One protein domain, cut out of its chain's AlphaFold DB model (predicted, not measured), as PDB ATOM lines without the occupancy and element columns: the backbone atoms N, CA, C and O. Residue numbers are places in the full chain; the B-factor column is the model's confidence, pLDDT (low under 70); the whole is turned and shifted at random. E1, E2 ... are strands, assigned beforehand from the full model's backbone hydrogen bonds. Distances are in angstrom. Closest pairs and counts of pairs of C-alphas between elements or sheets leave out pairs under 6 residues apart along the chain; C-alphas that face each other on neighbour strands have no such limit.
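Overview. This is residues 180 to 230 of the 478 residues of the protein "PA14 domain-containing protein" of bacterium (UniProt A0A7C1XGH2). With little regular structure, the domain is one open sheet of five short strands side by side in chain order, E1 E2 E3 E4 E5; the loops joining E2 to E3 and E3 to E4 bow toward the same face. It is a meander, each strand the antiparallel neighbour of the one before. The printed part has 51 residues, 18 in strands, with no named helix: all strand, compact, radius of gyration of the C-alphas 11.0 A, only just flat at 33 by 27 by 15 A.

Arrangement. E3, residues 201 to 205, forms hairpins with E2, residues 189 to 192 (N 192 to O 202, 2.8 A; 162 degrees), and E4, residues 217 to 219 (N 203 to O 217, 2.8 A; 172 degrees). Edge strand E1, residues 181 to 183, forms a hairpin with E2 (N 183 to O 189, 2.8 A). Edge strand E5, residues 225 to 227, forms one with E4 (N 226 to O 218, 2.8 A). E1 and E5 are apart.

Along the chain. E3 is 13.7 A long, E2 9.5 A. C-alpha 181 begins E1 at (104.750, -123.279, 190.609); C-alpha 227 ends E5 at (95.181, -106.575, 193.652).

Size, cuts and confidence. The farthest C-alphas, Ser 186 and Asn 222, are 33.3 A apart. The link E3 to E4 is long; the printed part has no cut. No printed residue is under 70 in pLDDT.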
ATOM      1  N   ASP A 180     107.569-121.595 186.917       91.88
ATOM      2  CA  ASP A 180     106.336-121.435 187.683       91.88
ATOM      3  C   ASP A 180     106.081-122.584 188.660       91.88
ATOM      4  O   ASP A 180     106.500-123.728 188.452       91.88
ATOM      5  N   ILE A 181     105.344-122.274 189.727       93.69
ATOM      6  CA  ILE A 181     104.750-123.279 190.609       93.69
ATOM      7  C   ILE A 181     103.256-123.342 190.308       93.69
ATOM      8  O   ILE A 181     102.480-122.490 190.747       93.69
ATOM      9  N   ASP A 182     102.851-124.394 189.604       93.56
ATOM     10  CA  ASP A 182     101.454-124.635 189.265       93.56
ATOM     11  C   ASP A 182     100.771-125.524 190.310       93.56
ATOM     12  O   ASP A 182     101.082-126.705 190.486       93.56
ATOM     13  N   ILE A 183      99.775-124.957 190.983       94.50
ATOM     14  CA  ILE A 183      98.889-125.663 191.901       94.50
ATOM     15  C   ILE A 183      97.716-126.200 191.081       94.50
ATOM     16  O   ILE A 183      96.792-125.478 190.693       94.50
ATOM     17  N   SER A 184      97.773-127.498 190.796       87.00
ATOM     18  CA  SER A 184      96.732-128.212 190.058       87.00
ATOM     19  C   SER A 184      95.574-128.660 190.967       87.00
ATOM     20  O   SER A 184      95.693-128.702 192.189       87.00
ATOM     21  N   GLY A 185      94.415-128.961 190.373       89.06
ATOM     22  CA  GLY A 185      93.200-129.357 191.096       89.06
ATOM     23  C   GLY A 185      91.920-128.853 190.429       89.06
ATOM     24  O   GLY A 185      91.933-128.453 189.261       89.06
ATOM     25  N   SER A 186      90.808-128.874 191.171       89.56
ATOM     26  CA  SER A 186      89.546-128.231 190.772       89.56
ATOM     27  C   SER A 186      89.610-126.705 190.896       89.56
ATOM     28  O   SER A 186      89.020-126.002 190.083       89.56
ATOM     29  N   ASN A 187      90.373-126.195 191.869       91.19
ATOM     30  CA  ASN A 187      90.689-124.778 192.035       91.19
ATOM     31  C   ASN A 187      92.166-124.547 191.689       91.19
ATOM     32  O   ASN A 187      93.034-124.686 192.547       91.19
ATOM     33  N   ARG A 188      92.454-124.274 190.413       95.81
ATOM     34  CA  ARG A 188      93.829-124.176 189.900       95.81
ATOM     35  C   ARG A 188      94.386-122.766 190.045       95.81
ATOM     36  O   ARG A 188      93.704-121.804 189.690       95.81
ATOM     37  N   TRP A 189      95.635-122.677 190.485       96.88
ATOM     38  CA  TRP A 189      96.372-121.428 190.677       96.88
ATOM     39  C   TRP A 189      97.816-121.587 190.217       96.88
ATOM     40  O   TRP A 189      98.357-122.685 190.274       96.88
ATOM     41  N   THR A 190      98.443-120.490 189.809       95.44
ATOM     42  CA  THR A 190      99.881-120.446 189.535       95.44
ATOM     43  C   THR A 190     100.552-119.376 190.382       95.44
ATOM     44  O   THR A 190      99.966-118.317 190.635       95.44
ATOM     45  N   ILE A 191     101.771-119.669 190.826       95.12
ATOM     46  CA  ILE A 191     102.726-118.688 191.328       95.12
ATOM     47  C   ILE A 191     103.758-118.508 190.221       95.12
ATOM     48  O   ILE A 191     104.607-119.374 190.003       95.12
ATOM     49  N   HIS A 192     103.657-117.383 189.526       92.44
ATOM     50  CA  HIS A 192     104.443-117.083 188.344       92.44
ATOM     51  C   HIS A 192     105.530-116.066 188.683       92.44
ATOM     52  O   HIS A 192     105.243-114.898 188.978       92.44
ATOM     53  N   SER A 193     106.779-116.528 188.655       84.19
ATOM     54  CA  SER A 193     107.966-115.678 188.635       84.19
ATOM     55  C   SER A 193     108.411-115.576 187.178       84.19
ATOM     56  O   SER A 193     108.998-116.535 186.675       84.19
ATOM     57  N   PRO A 194     108.105-114.471 186.485       71.00
ATOM     58  CA  PRO A 194     108.237-114.408 185.047       71.00
ATOM     59  C   PRO A 194     109.660-114.700 184.586       71.00
ATOM     60  O   PRO A 194     110.622-114.054 184.998       71.00
ATOM     61  N   ASP A 195     109.771-115.660 183.682       71.25
ATOM     62  CA  ASP A 195     110.968-115.983 182.913       71.25
ATOM     63  C   ASP A 195     111.112-115.087 181.665       71.25
ATOM     64  O   ASP A 195     112.050-115.230 180.882       71.25
ATOM     65  N   ASP A 196     110.215-114.109 181.513       76.88
ATOM     66  CA  ASP A 196     110.117-113.192 180.375       76.88
ATOM     67  C   ASP A 196     110.726-111.797 180.627       76.88
ATOM     68  O   ASP A 196     110.490-110.853 179.873       76.88
ATOM     69  N   GLY A 197     111.524-111.653 181.689       76.00
ATOM     70  CA  GLY A 197     112.251-110.421 182.016       76.00
ATOM     71  C   GLY A 197     111.495-109.432 182.907       76.00
ATOM     72  O   GLY A 197     112.055-108.399 183.285       76.00
ATOM     73  N   ARG A 198     110.250-109.730 183.301       83.81
ATOM     74  CA  ARG A 198     109.581-108.993 184.385       83.81
ATOM     75  C   ARG A 198     110.243-109.307 185.734       83.81
ATOM     76  O   ARG A 198     110.816-110.366 185.947       83.81
ATOM     77  N   THR A 199     110.140-108.365 186.670       86.75
ATOM     78  CA  THR A 199     110.726-108.478 188.023       86.75
ATOM     79  C   THR A 199     109.668-108.585 189.127       86.75
ATOM     80  O   THR A 199     109.983-108.442 190.305       86.75
ATOM     81  N   SER A 200     108.408-108.824 188.752       91.19
ATOM     82  CA  SER A 200     107.274-108.980 189.666       91.19
ATOM     83  C   SER A 200     106.876-110.438 189.854       91.19
ATOM     84  O   SER A 200     107.014-111.237 188.941       91.19
ATOM     85  N   LEU A 201     106.329-110.775 191.019       93.50
ATOM     86  CA  LEU A 201     105.701-112.068 191.289       93.50
ATOM     87  C   LEU A 201     104.194-111.962 191.056       93.50
ATOM     88  O   LEU A 201     103.553-111.057 191.588       93.50
ATOM     89  N   TYR A 202     103.617-112.900 190.311       94.62
ATOM     90  CA  TYR A 202     102.181-112.968 190.046       94.62
ATOM     91  C   TYR A 202     101.577-114.204 190.702       94.62
ATOM     92  O   TYR A 202     102.147-115.289 190.650       94.62
ATOM     93  N   ILE A 203     100.385-114.051 191.267       96.25
ATOM     94  CA  ILE A 203      99.551-115.152 191.747       96.25
ATOM     95  C   ILE A 203      98.214-115.044 191.025       96.25
ATOM     96  O   ILE A 203      97.505-114.048 191.190       96.25
ATOM     97  N   ALA A 204      97.877-116.034 190.198       96.12
ATOM     98  CA  ALA A 204      96.712-115.961 189.316       96.12
ATOM     99  C   ALA A 204      95.877-117.253 189.332       96.12
ATOM    100  O   ALA A 204      96.446-118.348 189.354       96.12
ATOM    101  N   PRO A 205      94.535-117.148 189.278       96.88
ATOM    102  CA  PRO A 205      93.660-118.302 189.137       96.88
ATOM    103  C   PRO A 205      93.568-118.764 187.678       96.88
ATOM    104  O   PRO A 205      93.798-118.003 186.737       96.88
ATOM    105  N   TRP A 206      93.158-120.009 187.467       96.69
ATOM    106  CA  TRP A 206      92.807-120.520 186.141       96.69
ATOM    107  C   TRP A 206      91.458-119.972 185.655       96.69
ATOM    108  O   TRP A 206      90.457-120.033 186.363       96.69
ATOM    109  N   GLY A 207      91.418-119.476 184.418       94.38
ATOM    110  CA  GLY A 207      90.237-118.901 183.764       94.38
ATOM    111  C   GLY A 207      89.472-119.850 182.836       94.38
ATOM    112  O   GLY A 207      88.600-119.400 182.102       94.38
ATOM    113  N   GLY A 208      89.800-121.145 182.812       92.00
ATOM    114  CA  GLY A 208      89.139-122.156 181.970       92.00
ATOM    115  C   GLY A 208      89.974-122.574 180.757       92.00
ATOM    116  O   GLY A 208      90.180-123.769 180.557       92.00
ATOM    117  N   THR A 209      90.510-121.610 180.009       92.62
ATOM    118  CA  THR A 209      91.363-121.833 178.822       92.62
ATOM    119  C   THR A 209      92.825-121.424 179.023       92.62
ATOM    120  O   THR A 209      93.659-121.687 178.162       92.62
ATOM    121  N   GLY A 210      93.142-120.794 180.153       93.56
ATOM    122  CA  GLY A 210      94.465-120.275 180.488       93.56
ATOM    123  C   GLY A 210      94.462-119.610 181.862       93.56
ATOM    124  O   GLY A 210      93.414-119.508 182.505       93.56
ATOM    125  N   TRP A 211      95.619-119.130 182.309       94.56
ATOM    126  CA  TRP A 211      95.720-118.313 183.520       94.56
ATOM    127  C   TRP A 211      94.971-116.987 183.342       94.56
ATOM    128  O   TRP A 211      95.152-116.278 182.351       94.56
ATOM    129  N   ASN A 212      94.112-116.641 184.300       95.50
ATOM    130  CA  ASN A 212      93.364-115.392 184.288       95.50
ATOM    131  C   ASN A 212      94.200-114.268 184.907       95.50
ATOM    132  O   ASN A 212      94.051-113.912 186.079       95.50
ATOM    133  N   TRP A 213      95.052-113.663 184.085       93.50
ATOM    134  CA  TRP A 213      95.875-112.520 184.477       93.50
ATOM    135  C   TRP A 213      95.067-111.260 184.815       93.50
ATOM    136  O   TRP A 213      95.605-110.354 185.438       93.50
ATOM    137  N   GLY A 214      93.782-111.190 184.452       94.31
ATOM    138  CA  GLY A 214      92.889-110.099 184.853       94.31
ATOM    139  C   GLY A 214      92.415-110.190 186.307       94.31
ATOM    140  O   GLY A 214      91.880-109.220 186.834       94.31
ATOM    141  N   ALA A 215      92.614-111.335 186.968       95.75
ATOM    142  CA  ALA A 215      92.196-111.597 188.349       95.75
ATOM    143  C   ALA A 215      93.381-111.850 189.302       95.75
ATOM    144  O   ALA A 215      93.212-112.435 190.370       95.75
ATOM    145  N   GLN A 216      94.586-111.431 188.917       95.88
ATOM    146  CA  GLN A 216      95.817-111.688 189.667       95.88
ATOM    147  C   GLN A 216      95.961-110.841 190.943       95.88
ATOM    148  O   GLN A 216      95.355-109.768 191.077       95.88
ATOM    149  N   THR A 217      96.847-111.307 191.826       97.44
ATOM    150  CA  THR A 217      97.606-110.472 192.772       97.44
ATOM    151  C   THR A 217      99.071-110.397 192.334       97.44
ATOM    152  O   THR A 217      99.656-111.423 191.984       97.44
ATOM    153  N   ARG A 218      99.665-109.201 192.346       95.56
ATOM    154  CA  ARG A 218     101.008-108.936 191.819       95.56
ATOM    155  C   ARG A 218     101.854-108.214 192.849       95.56
ATOM    156  O   ARG A 218     101.462-107.157 193.330       95.56
ATOM    157  N   PHE A 219     103.025-108.763 193.130       95.88
ATOM    158  CA  PHE A 219     104.043-108.168 193.987       95.88
ATOM    159  C   PHE A 219     105.128-107.573 193.094       95.88
ATOM    160  O   PHE A 219     105.759-108.283 192.313       95.88
ATOM    161  N   GLU A 220     105.314-106.264 193.175       93.94
ATOM    162  CA  GLU A 220     106.271-105.509 192.374       93.94
ATOM    163  C   GLU A 220     107.663-105.513 193.019       93.94
ATOM    164  O   GLU A 220     107.814-105.649 194.234       93.94
ATOM    165  N   ASN A 221     108.700-105.284 192.213       91.94
ATOM    166  CA  ASN A 221     110.091-105.239 192.679       91.94
ATOM    167  C   ASN A 221     110.410-104.067 193.630       91.94
ATOM    168  O   ASN A 221     111.468-104.055 194.254       91.94
ATOM    169  N   ASN A 222     109.508-103.090 193.745       92.75
ATOM    170  CA  ASN A 222     109.599-101.973 194.682       92.75
ATOM    171  C   ASN A 222     108.854-102.241 196.004       92.75
ATOM    172  O   ASN A 222     108.744-101.340 196.831       92.75
ATOM    173  N   GLY A 223     108.327-103.457 196.193       91.94
ATOM    174  CA  GLY A 223     107.574-103.867 197.379       91.94
ATOM    175  C   GLY A 223     106.075-103.563 197.322       91.94
ATOM    176  O   GLY A 223     105.346-103.985 198.219       91.94
ATOM    177  N   ASN A 224     105.583-102.880 196.282       94.94
ATOM    178  CA  ASN A 224     104.151-102.637 196.125       94.94
ATOM    179  C   ASN A 224     103.402-103.942 195.838       94.94
ATOM    180  O   ASN A 224     103.894-104.815 195.124       94.94
ATOM    181  N   VAL A 225     102.166-104.035 196.327       97.25
ATOM    182  CA  VAL A 225     101.257-105.141 196.011       97.25
ATOM    183  C   VAL A 225     100.018-104.593 195.325       97.25
ATOM    184  O   VAL A 225      99.344-103.704 195.842       97.25
ATOM    185  N   TYR A 226      99.721-105.129 194.149       95.62
ATOM    186  CA  TYR A 226      98.550-104.792 193.360       95.62
ATOM    187  C   TYR A 226      97.548-105.945 193.388       95.62
ATOM    188  O   TYR A 226      97.888-107.084 193.071       95.62
ATOM    189  N   PHE A 227      96.295-105.634 193.708       97.25
ATOM    190  CA  PHE A 227      95.181-106.575 193.652       97.25
ATOM    191  C   PHE A 227      94.266-106.204 192.486       97.25
ATOM    192  O   PHE A 227      93.682-105.118 192.466       97.25
ATOM    193  N   SER A 228      94.095-107.114 191.525       96.25
ATOM    194  CA  SER A 228      93.141-106.894 190.426       96.25
ATOM    195  C   SER A 228      91.691-106.978 190.927       96.25
ATOM    196  O   SER A 228      90.814-106.254 190.451       96.25
ATOM    197  N   GLY A 229      91.450-107.841 191.922       95.00
ATOM    198  CA  GLY A 229      90.161-108.042 192.586       95.00
ATOM    199  C   GLY A 229      89.863-107.038 193.707       95.00
ATOM    200  O   GLY A 229      90.384-105.924 193.723       95.00
ATOM    201  N   ASN A 230      88.983-107.443 194.622       97.12
ATOM    202  CA  ASN A 230      88.656-106.725 195.853       97.12
ATOM    203  C   ASN A 230      89.381-107.376 197.041       97.12
ATOM    204  O   ASN A 230      89.502-108.600 197.086       97.12
TER     205      ASN A 230